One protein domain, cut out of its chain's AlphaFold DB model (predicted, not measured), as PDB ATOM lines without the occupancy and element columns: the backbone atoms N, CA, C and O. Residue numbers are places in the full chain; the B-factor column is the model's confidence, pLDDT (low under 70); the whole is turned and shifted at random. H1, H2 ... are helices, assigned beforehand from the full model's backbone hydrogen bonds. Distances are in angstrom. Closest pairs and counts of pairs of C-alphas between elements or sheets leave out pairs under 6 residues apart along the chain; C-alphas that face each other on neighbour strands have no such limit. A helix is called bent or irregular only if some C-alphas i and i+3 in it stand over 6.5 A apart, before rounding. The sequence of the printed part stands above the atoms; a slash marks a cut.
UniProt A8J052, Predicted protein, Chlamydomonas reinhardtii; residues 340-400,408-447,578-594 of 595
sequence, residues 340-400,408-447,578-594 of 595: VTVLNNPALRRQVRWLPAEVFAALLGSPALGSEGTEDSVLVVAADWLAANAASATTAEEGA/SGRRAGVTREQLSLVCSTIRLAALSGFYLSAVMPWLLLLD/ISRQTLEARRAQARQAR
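Overview. This is residues 340 to 400, 408 to 447 and 578 to 594 of the 595 residues of the protein "Predicted protein" of Chlamydomonas reinhardtii (UniProt A8J052). Look first for three helices side by side as a loose triangle, the long H5 with the shorter H3 and H6, nearly in line with one another. H1 and H2 lie over another side of H5, tiny H4 sits by its first end, H8 crosses H3 on the side away from H5, and H7 reaches outward, with residues 441 to 447 sticking out. The 118 printed residues, with eight named helices in the order H1 to H8 and no named strand, are all helix in class. The whole is compact, with a radius of gyration of the C-alphas of 15.5 A and spans of 43 by 40 by 32 A.

Along the chain. Find C-alpha 340 at (227.452, 180.993, 48.906), where H1, residues 340 to 344, begins. Next come H2, residues 346 to 353, H3, residues 357 to 365, 11.9 A long, and H4, residues 367 to 370. H4 is neither bent nor irregular, but only just: C-alphas 367 and 370 are 6.4 A apart. From C-alpha 375 at (217.767, 184.927, 50.654), H5 runs 29.3 A to residue 394. After the first cut, read H6 at residues 416 to 423 and H7 at 433 to 447, 21.3 A long. H7 is only just irregular, with C-alphas 438 and 441 6.7 A apart. H8, residues 580 to 592, spans 18.3 A and ends at (215.084, 181.053, 79.179).

Arrangement. Start at H5, the hub, which touches four helices. Its residues 377 to 381 only just touch H1, with 3 pairs of C-alphas within 8 A; the closest are Val 340 and Ser 377, 6.4 A apart. Its residues 384 to 389 touch H2, closest at the C-alphas of Arg 353 and Trp 385, 5.0 A. H4 only just touches H5, and only at the corner, with 3 pairs of C-alphas within 8 A; the closest are Gly 370 and Val 378, 6.8 A. Residues 382 to 386 of H5 only just touch H6, with 3 such pairs; the closest are Ala 382 and Val 422, 7.1 A, at a shallow tilt of 23 degrees, opposite ways. H3 touches H6 at a shallow tilt of 20 degrees, the same way, closest at the C-alphas of Ala 361 and Val 422, 4.9 A. H8 only just touches H3, with 3 pairs, about perpendicular at 74 degrees; the closest C-alphas are Glu 358 and Ala 590, 7.7 A. H7 and H5 are close but not clearly touching, the C-alphas of Asp 376 and Tyr 435 7.2 A apart. In H1, H2, H3, H6 and H8 each O i to N i+4 pair is within hydrogen-bond range, against 13 of 16 in H5 and 7 of 11 in H7; H4 is too short for such a pair, and its 1 O i to N i+3 pair is not within range.

Size, cuts and confidence. The C-alphas farthest apart, Ala 400 and Gly 433, are 46.4 A from each other. Residues 401 to 407 and 448 to 577 are not printed, with C-alpha gaps of 14.2 A and 36.7 A. Of the links printed whole, none is long. Mean pLDDT of the printed part is 74.3; look for values under 70 at, among others, residues 391 to 400 and 578 to 591.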
ATOM      1  N   VAL A 340     226.835 181.531  50.129       84.44
ATOM      2  CA  VAL A 340     227.452 180.993  48.906       84.44
ATOM      3  C   VAL A 340     228.806 180.364  49.232       84.44
ATOM      4  O   VAL A 340     229.137 179.296  48.717       84.44
ATOM      5  N   THR A 341     229.560 180.954  50.162       86.19
ATOM      6  CA  THR A 341     230.832 180.387  50.648       86.19
ATOM      7  C   THR A 341     230.619 179.066  51.391       86.19
ATOM      8  O   THR A 341     231.361 178.104  51.169       86.19
ATOM      9  N   VAL A 342     229.584 178.978  52.235       88.62
ATOM     10  CA  VAL A 342     229.200 177.724  52.910       88.62
ATOM     11  C   VAL A 342     228.844 176.651  51.890       88.62
ATOM     12  O   VAL A 342     229.289 175.509  52.017       88.62
ATOM     13  N   LEU A 343     228.071 177.007  50.864       86.69
ATOM     14  CA  LEU A 343     227.701 176.073  49.811       86.69
ATOM     15  C   LEU A 343     228.941 175.633  49.020       86.69
ATOM     16  O   LEU A 343     229.153 174.434  48.848       86.69
ATOM     17  N   ASN A 344     229.807 176.542  48.590       88.19
ATOM     18  CA  ASN A 344     230.939 176.194  47.727       88.19
ATOM     19  C   ASN A 344     232.083 175.464  48.446       88.19
ATOM     20  O   ASN A 344     232.917 174.845  47.786       88.19
ATOM     21  N   ASN A 345     232.128 175.478  49.782       89.81
ATOM     22  CA  ASN A 345     233.170 174.800  50.546       89.81
ATOM     23  C   ASN A 345     232.641 173.522  51.237       89.81
ATOM     24  O   ASN A 345     231.920 173.606  52.234       89.81
ATOM     25  N   PRO A 346     233.044 172.312  50.798       86.25
ATOM     26  CA  PRO A 346     232.523 171.056  51.345       86.25
ATOM     27  C   PRO A 346     232.941 170.791  52.798       86.25
ATOM     28  O   PRO A 346     232.294 170.001  53.490       86.25
ATOM     29  N   ALA A 347     234.024 171.400  53.288       86.62
ATOM     30  CA  ALA A 347     234.403 171.301  54.696       86.62
ATOM     31  C   ALA A 347     233.466 172.149  55.570       86.62
ATOM     32  O   ALA A 347     232.936 171.640  56.558       86.62
ATOM     33  N   LEU A 348     233.187 173.391  55.156       88.38
ATOM     34  CA  LEU A 348     232.233 174.271  55.840       88.38
ATOM     35  C   LEU A 348     230.816 173.701  55.782       88.38
ATOM     36  O   LEU A 348     230.145 173.627  56.807       88.38
ATOM     37  N   ARG A 349     230.385 173.207  54.617       91.25
ATOM     38  CA  ARG A 349     229.074 172.568  54.452       91.25
ATOM     39  C   ARG A 349     228.904 171.378  55.400       91.25
ATOM     40  O   ARG A 349     227.874 171.256  56.057       91.25
ATOM     41  N   ARG A 350     229.937 170.534  55.547       90.50
ATOM     42  CA  ARG A 350     229.945 169.453  56.549       90.50
ATOM     43  C   ARG A 350     229.800 170.009  57.962       90.50
ATOM     44  O   ARG A 350     228.902 169.573  58.668       90.50
ATOM     45  N   GLN A 351     230.619 170.978  58.361       91.06
ATOM     46  CA  GLN A 351     230.542 171.584  59.699       91.06
ATOM     47  C   GLN A 351     229.154 172.162  60.002       91.06
ATOM     48  O   GLN A 351     228.615 171.916  61.077       91.06
ATOM     49  N   VAL A 352     228.548 172.857  59.036       91.75
ATOM     50  CA  VAL A 352     227.205 173.431  59.165       91.75
ATOM     51  C   VAL A 352     226.151 172.343  59.352       91.75
ATOM     52  O   VAL A 352     225.327 172.460  60.257       91.75
ATOM     53  N   ARG A 353     226.212 171.241  58.590       91.69
ATOM     54  CA  ARG A 353     225.314 170.084  58.781       91.69
ATOM     55  C   ARG A 353     225.400 169.509  60.196       91.69
ATOM     56  O   ARG A 353     224.379 169.090  60.731       91.69
ATOM     57  N   TRP A 354     226.575 169.554  60.828       89.75
ATOM     58  CA  TRP A 354     226.802 169.119  62.213       89.75
ATOM     59  C   TRP A 354     226.439 170.166  63.278       89.75
ATOM     60  O   TRP A 354     226.657 169.921  64.462       89.75
ATOM     61  N   LEU A 355     225.798 171.286  62.943       90.00
ATOM     62  CA  LEU A 355     225.314 172.223  63.962       90.00
ATOM     63  C   LEU A 355     223.989 171.757  64.595       90.00
ATOM     64  O   LEU A 355     223.142 171.218  63.878       90.00
ATOM     65  N   PRO A 356     223.787 171.964  65.912       90.44
ATOM     66  CA  PRO A 356     222.470 171.860  66.541       90.44
ATOM     67  C   PRO A 356     221.483 172.856  65.925       90.44
ATOM     68  O   PRO A 356     221.889 173.946  65.517       90.44
ATOM     69  N   ALA A 357     220.193 172.512  65.915       88.56
ATOM     70  CA  ALA A 357     219.143 173.320  65.293       88.56
ATOM     71  C   ALA A 357     219.118 174.769  65.805       88.56
ATOM     72  O   ALA A 357     218.943 175.695  65.021       88.56
ATOM     73  N   GLU A 358     219.356 174.987  67.101       89.00
ATOM     74  CA  GLU A 358     219.354 176.323  67.702       89.00
ATOM     75  C   GLU A 358     220.531 177.175  67.222       89.00
ATOM     76  O   GLU A 358     220.383 178.366  66.941       89.00
ATOM     77  N   VAL A 359     221.711 176.561  67.107       90.44
ATOM     78  CA  VAL A 359     222.922 177.236  66.625       90.44
ATOM     79  C   VAL A 359     222.805 177.503  65.129       90.44
ATOM     80  O   VAL A 359     223.192 178.571  64.660       90.44
ATOM     81  N   PHE A 360     222.228 176.557  64.393       92.94
ATOM     82  CA  PHE A 360     221.967 176.699  62.972       92.94
ATOM     83  C   PHE A 360     220.938 177.802  62.684       92.94
ATOM     84  O   PHE A 360     221.199 178.672  61.862       92.94
ATOM     85  N   ALA A 361     219.828 177.856  63.421       90.50
ATOM     86  CA  ALA A 361     218.854 178.940  63.315       90.50
ATOM     87  C   ALA A 361     219.475 180.304  63.672       90.50
ATOM     88  O   ALA A 361     219.256 181.291  62.975       90.50
ATOM     89  N   ALA A 362     220.325 180.375  64.703       88.12
ATOM     90  CA  ALA A 362     221.056 181.604  65.019       88.12
ATOM     91  C   ALA A 362     222.022 182.025  63.891       88.12
ATOM     92  O   ALA A 362     222.170 183.220  63.625       88.12
ATOM     93  N   LEU A 363     222.650 181.057  63.214       90.38
ATOM     94  CA  LEU A 363     223.489 181.292  62.040       90.38
ATOM     95  C   LEU A 363     222.659 181.832  60.864       90.38
ATOM     96  O   LEU A 363     223.027 182.860  60.299       90.38
ATOM     97  N   LEU A 364     221.522 181.203  60.547       89.81
ATOM     98  CA  LEU A 364     220.584 181.664  59.514       89.81
ATOM     99  C   LEU A 364     219.998 183.041  59.837       89.81
ATOM    100  O   LEU A 364     219.819 183.865  58.948       89.81
ATOM    101  N   GLY A 365     219.740 183.346  61.107       85.00
ATOM    102  CA  GLY A 365     219.281 184.663  61.555       85.00
ATOM    103  C   GLY A 365     220.359 185.752  61.486       85.00
ATOM    104  O   GLY A 365     220.036 186.940  61.538       85.00
ATOM    105  N   SER A 366     221.633 185.375  61.337       86.38
ATOM    106  CA  SER A 366     222.739 186.327  61.285       86.38
ATOM    107  C   SER A 366     222.680 187.178  60.012       86.38
ATOM    108  O   SER A 366     222.581 186.637  58.906       86.38
ATOM    109  N   PRO A 367     222.797 188.515  60.111       78.62
ATOM    110  CA  PRO A 367     222.872 189.370  58.927       78.62
ATOM    111  C   PRO A 367     224.117 189.071  58.078       78.62
ATOM    112  O   PRO A 367     224.117 189.371  56.894       78.62
ATOM    113  N   ALA A 368     225.141 188.439  58.658       74.38
ATOM    114  CA  ALA A 368     226.378 188.082  57.974       74.38
ATOM    115  C   ALA A 368     226.222 186.967  56.926       74.38
ATOM    116  O   ALA A 368     227.043 186.898  56.023       74.38
ATOM    117  N   LEU A 369     225.193 186.112  57.042       77.38
ATOM    118  CA  LEU A 369     225.034 184.917  56.201       77.38
ATOM    119  C   LEU A 369     224.518 185.202  54.781       77.38
ATOM    120  O   LEU A 369     224.443 184.288  53.971       77.38
ATOM    121  N   GLY A 370     224.163 186.445  54.461       64.00
ATOM    122  CA  GLY A 370     223.678 186.824  53.128       64.00
ATOM    123  C   GLY A 370     224.349 188.086  52.628       64.00
ATOM    124  O   GLY A 370     223.659 189.015  52.220       64.00
ATOM    125  N   SER A 371     225.675 188.165  52.760       59.00
ATOM    126  CA  SER A 371     226.404 189.376  52.400       59.00
ATOM    127  C   SER A 371     226.537 189.570  50.893       59.00
ATOM    128  O   SER A 371     226.605 190.714  50.456       59.00
ATOM    129  N   GLU A 372     226.538 188.485  50.112       57.81
ATOM    130  CA  GLU A 372     226.592 188.554  48.642       57.81
ATOM    131  C   GLU A 372     225.451 187.804  47.932       57.81
ATOM    132  O   GLU A 372     225.306 187.905  46.715       57.81
ATOM    133  N   GLY A 373     224.608 187.078  48.676       56.75
ATOM    134  CA  GLY A 373     223.543 186.235  48.128       56.75
ATOM    135  C   GLY A 373     222.130 186.710  48.468       56.75
ATOM    136  O   GLY A 373     221.861 187.199  49.565       56.75
ATOM    137  N   THR A 374     221.203 186.503  47.528       75.44
ATOM    138  CA  THR A 374     219.756 186.550  47.775       75.44
ATOM    139  C   THR A 374     219.380 185.583  48.904       75.44
ATOM    140  O   THR A 374     220.083 184.596  49.152       75.44
ATOM    141  N   GLU A 375     218.257 185.826  49.591       87.56
ATOM    142  CA  GLU A 375     217.767 184.927  50.654       87.56
ATOM    143  C   GLU A 375     217.578 183.480  50.140       87.56
ATOM    144  O   GLU A 375     217.604 182.525  50.911       87.56
ATOM    145  N   ASP A 376     217.502 183.302  48.820       86.44
ATOM    146  CA  ASP A 376     217.514 182.016  48.124       86.44
ATOM    147  C   ASP A 376     218.701 181.129  48.540       86.44
ATOM    148  O   ASP A 376     218.532 179.940  48.804       86.44
ATOM    149  N   SER A 377     219.907 181.694  48.667       87.19
ATOM    150  CA  SER A 377     221.093 180.922  49.074       87.19
ATOM    151  C   SER A 377     220.998 180.470  50.533       87.19
ATOM    152  O   SER A 377     221.408 179.361  50.875       87.19
ATOM    153  N   VAL A 378     220.404 181.305  51.391       90.31
ATOM    154  CA  VAL A 378     220.127 180.982  52.801       90.31
ATOM    155  C   VAL A 378     219.100 179.849  52.888       90.31
ATOM    156  O   VAL A 378     219.295 178.903  53.656       90.31
ATOM    157  N   LEU A 379     218.059 179.888  52.051       90.00
ATOM    158  CA  LEU A 379     217.064 178.821  51.931       90.00
ATOM    159  C   LEU A 379     217.701 177.495  51.480       90.00
ATOM    160  O   LEU A 379     217.386 176.446  52.044       90.00
ATOM    161  N   VAL A 380     218.634 177.521  50.524       89.75
ATOM    162  CA  VAL A 380     219.354 176.312  50.081       89.75
ATOM    163  C   VAL A 380     220.229 175.735  51.200       89.75
ATOM    164  O   VAL A 380     220.247 174.519  51.393       89.75
ATOM    165  N   VAL A 381     220.914 176.578  51.981       91.44
ATOM    166  CA  VAL A 381     221.679 176.125  53.159       91.44
ATOM    167  C   VAL A 381     220.753 175.493  54.209       91.44
ATOM    168  O   VAL A 381     221.092 174.450  54.772       91.44
ATOM    169  N   ALA A 382     219.572 176.075  54.444       92.19
ATOM    170  CA  ALA A 382     218.556 175.509  55.334       92.19
ATOM    171  C   ALA A 382     218.053 174.141  54.852       92.19
ATOM    172  O   ALA A 382     218.005 173.194  55.640       92.19
ATOM    173  N   ALA A 383     217.752 174.009  53.559       90.56
ATOM    174  CA  ALA A 383     217.325 172.750  52.957       90.56
ATOM    175  C   ALA A 383     218.410 171.661  53.049       90.56
ATOM    176  O   ALA A 383     218.107 170.519  53.393       90.56
ATOM    177  N   ASP A 384     219.678 172.010  52.808       91.62
ATOM    178  CA  ASP A 384     220.813 171.080  52.913       91.62
ATOM    179  C   ASP A 384     221.006 170.560  54.348       91.62
ATOM    180  O   ASP A 384     221.246 169.366  54.561       91.62
ATOM    181  N   TRP A 385     220.850 171.438  55.344       93.69
ATOM    182  CA  TRP A 385     220.882 171.051  56.754       93.69
ATOM    183  C   TRP A 385     219.706 170.137  57.112       93.69
ATOM    184  O   TRP A 385     219.915 169.093  57.731       93.69
ATOM    185  N   LEU A 386     218.485 170.485  56.695       91.38
ATOM    186  CA  LEU A 386     217.291 169.677  56.952       91.38
ATOM    187  C   LEU A 386     217.416 168.280  56.336       91.38
ATOM    188  O   LEU A 386     217.185 167.295  57.032       91.38
ATOM    189  N   ALA A 387     217.861 168.174  55.082       88.12
ATOM    190  CA  ALA A 387     218.048 166.892  54.402       88.12
ATOM    191  C   ALA A 387     219.059 165.988  55.130       88.12
ATOM    192  O   ALA A 387     218.804 164.799  55.333       88.12
ATOM    193  N   ALA A 388     220.185 166.552  55.583       88.06
ATOM    194  CA  ALA A 388     221.200 165.802  56.323       88.06
ATOM    195  C   ALA A 388     220.685 165.279  57.680       88.06
ATOM    196  O   ALA A 388     221.047 164.181  58.110       88.06
ATOM    197  N   ASN A 389     219.827 166.053  58.348       85.25
ATOM    198  CA  ASN A 389     219.290 165.709  59.664       85.25
ATOM    199  C   ASN A 389     218.003 164.867  59.595       85.25
ATOM    200  O   ASN A 389     217.704 164.144  60.540       85.25
ATOM    201  N   ALA A 390     217.276 164.896  58.475       79.56
ATOM    202  CA  ALA A 390     216.130 164.024  58.220       79.56
ATOM    203  C   ALA A 390     216.567 162.592  57.861       79.56
ATOM    204  O   ALA A 390     216.026 161.631  58.402       79.56
ATOM    205  N   ALA A 391     217.601 162.430  57.026       64.50
ATOM    206  CA  ALA A 391     218.134 161.112  56.643       64.50
ATOM    207  C   ALA A 391     218.742 160.324  57.822       64.50
ATOM    208  O   ALA A 391     218.835 159.097  57.797       64.50
ATOM    209  N   SER A 392     219.144 161.029  58.881       58.62
ATOM    210  CA  SER A 392     219.646 160.410  60.112       58.62
ATOM    211  C   SER A 392     218.531 159.744  60.936       58.62
ATOM    212  O   SER A 392     218.824 158.882  61.756       58.62
ATOM    213  N   ALA A 393     217.264 160.103  60.692       54.91
ATOM    214  CA  ALA A 393     216.101 159.548  61.383       54.91
ATOM    215  C   ALA A 393     215.672 158.189  60.813       54.91
ATOM    216  O   ALA A 393     215.405 157.253  61.559       54.91
ATOM    217  N   THR A 394     215.643 158.066  59.484       51.59
ATOM    218  CA  THR A 394     215.099 156.890  58.787       51.59
ATOM    219  C   THR A 394     215.983 155.651  58.922       51.59
ATOM    220  O   THR A 394     215.492 154.531  58.894       51.59
ATOM    221  N   THR A 395     217.285 155.835  59.142       49.97
ATOM    222  CA  THR A 395     218.241 154.735  59.358       49.97
ATOM    223  C   THR A 395     218.254 154.203  60.797       49.97
ATOM    224  O   THR A 395     218.911 153.199  61.065       49.97
ATOM    225  N   ALA A 396     217.541 154.853  61.725       48.81
ATOM    226  CA  ALA A 396     217.437 154.428  63.121       48.81
ATOM    227  C   ALA A 396     216.226 153.514  63.393       48.81
ATOM    228  O   ALA A 396     216.239 152.787  64.385       48.81
ATOM    229  N   GLU A 397     215.202 153.514  62.531       46.56
ATOM    230  CA  GLU A 397     213.980 152.719  62.740       46.56
ATOM    231  C   GLU A 397     214.070 151.271  62.220       46.56
ATOM    232  O   GLU A 397     213.329 150.413  62.691       46.56
ATOM    233  N   GLU A 398     215.020 150.941  61.336       48.62
ATOM    234  CA  GLU A 398     215.178 149.574  60.791       48.62
ATOM    235  C   GLU A 398     216.044 148.621  61.645       48.62
ATOM    236  O   GLU A 398     216.243 147.461  61.284       48.62
ATOM    237  N   GLY A 399     216.534 149.050  62.811       43.94
ATOM    238  CA  GLY A 399     217.309 148.191  63.711       43.94
ATOM    239  C   GLY A 399     216.996 148.481  65.172       43.94
ATOM    240  O   GLY A 399     217.181 149.602  65.627       43.94
ATOM    241  N   ALA A 400     216.536 147.465  65.905       43.91
ATOM    242  CA  ALA A 400     216.146 147.491  67.318       43.91
ATOM    243  C   ALA A 400     217.165 148.187  68.254       43.91
ATOM    244  O   ALA A 400     217.982 147.536  68.905       43.91
ATOM    245  N   SER A 408     224.911 156.924  71.729       43.03
ATOM    246  CA  SER A 408     225.893 157.196  70.657       43.03
ATOM    247  C   SER A 408     225.860 158.623  70.092       43.03
ATOM    248  O   SER A 408     226.552 158.919  69.116       43.03
ATOM    249  N   GLY A 409     225.050 159.523  70.665       48.62
ATOM    250  CA  GLY A 409     224.909 160.898  70.170       48.62
ATOM    251  C   GLY A 409     224.363 160.991  68.736       48.62
ATOM    252  O   GLY A 409     224.506 162.031  68.084       48.62
ATOM    253  N   ARG A 410     223.751 159.915  68.216       47.94
ATOM    254  CA  ARG A 410     223.112 159.925  66.896       47.94
ATOM    255  C   ARG A 410     221.819 160.720  66.967       47.94
ATOM    256  O   ARG A 410     220.972 160.501  67.827       47.94
ATOM    257  N   ARG A 411     221.697 161.675  66.048       55.84
ATOM    258  CA  ARG A 411     220.599 162.637  66.003       55.84
ATOM    259  C   ARG A 411     219.278 161.930  65.753       55.84
ATOM    260  O   ARG A 411     219.065 161.396  64.669       55.84
ATOM    261  N   ALA A 412     218.389 162.007  66.741       57.09
ATOM    262  CA  ALA A 412     216.960 161.907  66.500       57.09
ATOM    263  C   ALA A 412     216.595 162.856  65.348       57.09
ATOM    264  O   ALA A 412     217.173 163.944  65.242       57.09
ATOM    265  N   GLY A 413     215.696 162.417  64.469       72.69
ATOM    266  CA  GLY A 413     215.267 163.195  63.311       72.69
ATOM    267  C   GLY A 413     214.859 164.627  63.644       72.69
ATOM    268  O   GLY A 413     214.598 164.974  64.796       72.69
ATOM    269  N   VAL A 414     214.792 165.471  62.614       83.38
ATOM    270  CA  VAL A 414     214.368 166.866  62.775       83.38
ATOM    271  C   VAL A 414     212.960 166.901  63.371       83.38
ATOM    272  O   VAL A 414     211.995 166.469  62.745       83.38
ATOM    273  N   THR A 415     212.841 167.429  64.587       86.38
ATOM    274  CA  THR A 415     211.541 167.602  65.252       86.38
ATOM    275  C   THR A 415     210.760 168.760  64.626       86.38
ATOM    276  O   THR A 415     211.343 169.689  64.059       86.38
ATOM    277  N   ARG A 416     209.428 168.758  64.771       83.12
ATOM    278  CA  ARG A 416     208.558 169.844  64.274       83.12
ATOM    279  C   ARG A 416     208.957 171.215  64.829       83.12
ATOM    280  O   ARG A 416     208.919 172.207  64.109       83.12
ATOM    281  N   GLU A 417     209.381 171.262  66.087       85.75
ATOM    282  CA  GLU A 417     209.851 172.479  66.759       85.75
ATOM    283  C   GLU A 417     211.151 173.004  66.145       85.75
ATOM    284  O   GLU A 417     211.288 174.202  65.908       85.75
ATOM    285  N   GLN A 418     212.097 172.114  65.834       87.44
ATOM    286  CA  GLN A 418     213.347 172.483  65.166       87.44
ATOM    287  C   GLN A 418     213.100 172.963  63.739       87.44
ATOM    288  O   GLN A 418     213.711 173.940  63.314       87.44
ATOM    289  N   LEU A 419     212.189 172.311  63.015       87.56
ATOM    290  CA  LEU A 419     211.796 172.738  61.677       87.56
ATOM    291  C   LEU A 419     211.130 174.117  61.716       87.56
ATOM    292  O   LEU A 419     211.525 175.004  60.964       87.56
ATOM    293  N   SER A 420     210.195 174.329  62.647       87.06
ATOM    294  CA  SER A 420     209.576 175.637  62.879       87.06
ATOM    295  C   SER A 420     210.629 176.699  63.199       87.06
ATOM    296  O   SER A 420     210.629 177.753  62.571       87.06
ATOM    297  N   LEU A 421     211.586 176.400  64.083       89.12
ATOM    298  CA  LEU A 421     212.668 177.315  64.442       89.12
ATOM    299  C   LEU A 421     213.552 177.671  63.238       89.12
ATOM    300  O   LEU A 421     213.831 178.845  63.018       89.12
ATOM    301  N   VAL A 422     213.981 176.690  62.444       88.50
ATOM    302  CA  VAL A 422     214.843 176.917  61.272       88.50
ATOM    303  C   VAL A 422     214.103 177.716  60.205       88.50
ATOM    304  O   VAL A 422     214.590 178.768  59.785       88.50
ATOM    305  N   CYS A 423     212.897 177.288  59.832       86.94
ATOM    306  CA  CYS A 423     212.061 178.027  58.892       86.94
ATOM    307  C   CYS A 423     211.769 179.438  59.412       86.94
ATOM    308  O   CYS A 423     211.748 180.377  58.620       86.94
ATOM    309  N   SER A 424     211.647 179.615  60.740       86.81
ATOM    310  CA  SER A 424     211.335 180.912  61.346       86.81
ATOM    311  C   SER A 424     212.367 182.014  61.051       86.81
ATOM    312  O   SER A 424     212.084 183.201  61.202       86.81
ATOM    313  N   THR A 425     213.567 181.624  60.627       88.12
ATOM    314  CA  THR A 425     214.696 182.536  60.408       88.12
ATOM    315  C   THR A 425     214.876 182.967  58.954       88.12
ATOM    316  O   THR A 425     215.708 183.840  58.683       88.12
ATOM    317  N   ILE A 426     214.092 182.393  58.037       88.00
ATOM    318  CA  ILE A 426     214.152 182.662  56.599       88.00
ATOM    319  C   ILE A 426     213.226 183.832  56.260       88.00
ATOM    320  O   ILE A 426     212.044 183.843  56.606       88.00
ATOM    321  N   ARG A 427     213.755 184.833  55.555       86.88
ATOM    322  CA  ARG A 427     213.004 186.031  55.161       86.88
ATOM    323  C   ARG A 427     212.291 185.801  53.834       86.88
ATOM    324  O   ARG A 427     212.803 186.175  52.783       86.88
ATOM    325  N   LEU A 428     211.100 185.209  53.863       83.12
ATOM    326  CA  LEU A 428     210.353 184.904  52.634       83.12
ATOM    327  C   LEU A 428     210.163 186.124  51.721       83.12
ATOM    328  O   LEU A 428     210.279 186.004  50.505       83.12
ATOM    329  N   ALA A 429     209.941 187.309  52.295       80.69
ATOM    330  CA  ALA A 429     209.789 188.553  51.535       80.69
ATOM    331  C   ALA A 429     211.066 189.017  50.798       80.69
ATOM    332  O   ALA A 429     210.990 189.924  49.970       80.69
ATOM    333  N   ALA A 430     212.224 188.433  51.112       82.81
ATOM    334  CA  ALA A 430     213.507 188.698  50.464       82.81
ATOM    335  C   ALA A 430     213.942 187.573  49.501       82.81
ATOM    336  O   ALA A 430     215.034 187.651  48.931       82.81
ATOM    337  N   LEU A 431     213.110 186.538  49.320       82.50
ATOM    338  CA  LEU A 431     213.308 185.539  48.271       82.50
ATOM    339  C   LEU A 431     213.088 186.171  46.898       82.50
ATOM    340  O   LEU A 431     212.267 187.079  46.729       82.50
ATOM    341  N   SER A 432     213.806 185.675  45.895       82.38
ATOM    342  CA  SER A 432     213.596 186.121  44.524       82.38
ATOM    343  C   SER A 432     212.205 185.730  44.015       82.38
ATOM    344  O   SER A 432     211.591 184.749  44.448       82.38
ATOM    345  N   GLY A 433     211.710 186.490  43.032       76.50
ATOM    346  CA  GLY A 433     210.429 186.205  42.381       76.50
ATOM    347  C   GLY A 433     210.357 184.788  41.803       76.50
ATOM    348  O   GLY A 433     209.277 184.204  41.775       76.50
ATOM    349  N   PHE A 434     211.497 184.197  41.425       77.69
ATOM    350  CA  PHE A 434     211.579 182.801  41.001       77.69
ATOM    351  C   PHE A 434     211.162 181.837  42.119       77.69
ATOM    352  O   PHE A 434     210.258 181.034  41.918       77.69
ATOM    353  N   TYR A 435     211.733 181.937  43.322       73.56
ATOM    354  CA  TYR A 435     211.375 181.041  44.429       73.56
ATOM    355  C   TYR A 435     209.930 181.239  44.900       73.56
ATOM    356  O   TYR A 435     209.227 180.267  45.190       73.56
ATOM    357  N   LEU A 436     209.454 182.484  44.916       73.94
ATOM    358  CA  LEU A 436     208.076 182.795  45.300       73.94
ATOM    359  C   LEU A 436     207.042 182.291  44.284       73.94
ATOM    360  O   LEU A 436     205.963 181.872  44.688       73.94
ATOM    361  N   SER A 437     207.351 182.311  42.985       72.06
ATOM    362  CA  SER A 437     206.408 181.891  41.934       72.06
ATOM    363  C   SER A 437     206.533 180.418  41.542       72.06
ATOM    364  O   SER A 437     205.526 179.795  41.218       72.06
ATOM    365  N   ALA A 438     207.738 179.850  41.585       71.56
ATOM    366  CA  ALA A 438     208.005 178.495  41.109       71.56
ATOM    367  C   ALA A 438     208.089 177.457  42.232       71.56
ATOM    368  O   ALA A 438     207.780 176.299  41.983       71.56
ATOM    369  N   VAL A 439     208.495 177.831  43.453       65.50
ATOM    370  CA  VAL A 439     208.774 176.862  44.534       65.50
ATOM    371  C   VAL A 439     207.724 176.913  45.643       65.50
ATOM    372  O   VAL A 439     207.246 175.870  46.085       65.50
ATOM    373  N   MET A 440     207.304 178.108  46.072       67.06
ATOM    374  CA  MET A 440     206.320 178.251  47.158       67.06
ATOM    375  C   MET A 440     204.944 177.630  46.867       67.06
ATOM    376  O   MET A 440     204.422 176.963  47.761       67.06
ATOM    377  N   PRO A 441     204.357 177.747  45.657       70.19
ATOM    378  CA  PRO A 441     203.082 177.090  45.365       70.19
ATOM    379  C   PRO A 441     203.149 175.568  45.533       70.19
ATOM    380  O   PRO A 441     202.208 174.966  46.034       70.19
ATOM    381  N   TRP A 442     204.282 174.950  45.190       55.28
ATOM    382  CA  TRP A 442     204.489 173.514  45.382       55.28
ATOM    383  C   TRP A 442     204.619 173.128  46.856       55.28
ATOM    384  O   TRP A 442     204.085 172.100  47.257       55.28
ATOM    385  N   LEU A 443     205.281 173.952  47.675       57.81
ATOM    386  CA  LEU A 443     205.383 173.708  49.117       57.81
ATOM    387  C   LEU A 443     204.024 173.805  49.820       57.81
ATOM    388  O   LEU A 443     203.745 173.002  50.705       57.81
ATOM    389  N   LEU A 444     203.170 174.743  49.400       58.38
ATOM    390  CA  LEU A 444     201.817 174.897  49.945       58.38
ATOM    391  C   LEU A 444     200.884 173.752  49.520       58.38
ATOM    392  O   LEU A 444     200.084 173.288  50.324       58.38
ATOM    393  N   LEU A 445     201.023 173.250  48.288       52.66
ATOM    394  CA  LEU A 445     200.246 172.106  47.791       52.66
ATOM    395  C   LEU A 445     200.590 170.783  48.502       52.66
ATOM    396  O   LEU A 445     199.753 169.887  48.571       52.66
ATOM    397  N   LEU A 446     201.809 170.646  49.030       46.31
ATOM    398  CA  LEU A 446     202.224 169.453  49.774       46.31
ATOM    399  C   LEU A 446     201.633 169.406  51.195       46.31
ATOM    400  O   LEU A 446     201.386 168.311  51.699       46.31
ATOM    401  N   ASP A 447     201.357 170.554  51.823       39.47
ATOM    402  CA  ASP A 447     200.826 170.628  53.196       39.47
ATOM    403  C   ASP A 447     199.360 170.157  53.275       39.47
ATOM    404  O   ASP A 447     199.003 169.396  54.177       39.47
ATOM    405  N   ILE A 578     233.461 182.529  66.943       41.59
ATOM    406  CA  ILE A 578     232.293 182.642  67.824       41.59
ATOM    407  C   ILE A 578     232.851 182.370  69.215       41.59
ATOM    408  O   ILE A 578     233.211 181.234  69.526       41.59
ATOM    409  N   SER A 579     233.011 183.416  70.029       44.50
ATOM    410  CA  SER A 579     233.527 183.218  71.380       44.50
ATOM    411  C   SER A 579     232.612 182.235  72.107       44.50
ATOM    412  O   SER A 579     231.384 182.313  72.005       44.50
ATOM    413  N   ARG A 580     233.205 181.293  72.842       44.38
ATOM    414  CA  ARG A 580     232.474 180.317  73.660       44.38
ATOM    415  C   ARG A 580     231.395 180.989  74.521       44.38
ATOM    416  O   ARG A 580     230.279 180.495  74.594       44.38
ATOM    417  N   GLN A 581     231.697 182.174  75.051       52.84
ATOM    418  CA  GLN A 581     230.753 183.024  75.782       52.84
ATOM    419  C   GLN A 581     229.528 183.438  74.955       52.84
ATOM    420  O   GLN A 581     228.421 183.450  75.478       52.84
ATOM    421  N   THR A 582     229.689 183.750  73.666       54.12
ATOM    422  CA  THR A 582     228.567 184.100  72.777       54.12
ATOM    423  C   THR A 582     227.650 182.898  72.553       54.12
ATOM    424  O   THR A 582     226.427 183.034  72.577       54.12
ATOM    425  N   LEU A 583     228.232 181.710  72.381       47.47
ATOM    426  CA  LEU A 583     227.491 180.453  72.260       47.47
ATOM    427  C   LEU A 583     226.746 180.106  73.555       47.47
ATOM    428  O   LEU A 583     225.564 179.767  73.515       47.47
ATOM    429  N   GLU A 584     227.409 180.240  74.702       62.47
ATOM    430  CA  GLU A 584     226.817 179.994  76.020       62.47
ATOM    431  C   GLU A 584     225.699 180.999  76.336       62.47
ATOM    432  O   GLU A 584     224.624 180.585  76.770       62.47
ATOM    433  N   ALA A 585     225.885 182.285  76.025       69.69
ATOM    434  CA  ALA A 585     224.859 183.315  76.191       69.69
ATOM    435  C   ALA A 585     223.625 183.041  75.320       69.69
ATOM    436  O   ALA A 585     222.495 183.124  75.800       69.69
ATOM    437  N   ARG A 586     223.816 182.648  74.052       62.41
ATOM    438  CA  ARG A 586     222.703 182.282  73.161       62.41
ATOM    439  C   ARG A 586     221.990 181.014  73.615       62.41
ATOM    440  O   ARG A 586     220.765 180.954  73.558       62.41
ATOM    441  N   ARG A 587     222.728 180.024  74.121       65.88
ATOM    442  CA  ARG A 587     222.149 178.793  74.675       65.88
ATOM    443  C   ARG A 587     221.360 179.067  75.957       65.88
ATOM    444  O   ARG A 587     220.299 178.479  76.145       65.88
ATOM    445  N   ALA A 588     221.847 179.963  76.813       67.12
ATOM    446  CA  ALA A 588     221.129 180.415  78.001       67.12
ATOM    447  C   ALA A 588     219.849 181.178  77.627       67.12
ATOM    448  O   ALA A 588     218.787 180.869  78.160       67.12
ATOM    449  N   GLN A 589     219.923 182.084  76.648       69.38
ATOM    450  CA  GLN A 589     218.767 182.823  76.135       69.38
ATOM    451  C   GLN A 589     217.696 181.885  75.549       69.38
ATOM    452  O   GLN A 589     216.515 182.042  75.838       69.38
ATOM    453  N   ALA A 590     218.099 180.869  74.779       52.88
ATOM    454  CA  ALA A 590     217.176 179.876  74.228       52.88
ATOM    455  C   ALA A 590     216.524 178.997  75.311       52.88
ATOM    456  O   ALA A 590     215.364 178.622  75.179       52.88
ATOM    457  N   ARG A 591     217.247 178.678  76.395       68.06
ATOM    458  CA  ARG A 591     216.684 177.962  77.554       68.06
ATOM    459  C   ARG A 591     215.685 178.822  78.323       68.06
ATOM    460  O   ARG A 591     214.641 178.311  78.696       68.06
ATOM    461  N   GLN A 592     215.987 180.105  78.519       72.25
ATOM    462  CA  GLN A 592     215.084 181.053  79.179       72.25
ATOM    463  C   GLN A 592     213.808 181.309  78.376       72.25
ATOM    464  O   GLN A 592     212.772 181.521  78.972       72.25
ATOM    465  N   ALA A 593     213.864 181.265  77.043       52.12
ATOM    466  CA  ALA A 593     212.669 181.383  76.209       52.12
ATOM    467  C   ALA A 593     211.778 180.123  76.219       52.12
ATOM    468  O   ALA A 593     210.652 180.176  75.734       52.12
ATOM    469  N   ARG A 594     212.292 178.983  76.710       52.28
ATOM    470  CA  ARG A 594     211.558 177.707  76.817       52.28
ATOM    471  C   ARG A 594     210.999 177.439  78.219       52.28
ATOM    472  O   ARG A 594     210.165 176.548  78.348       52.28
TER     473      ARG A 594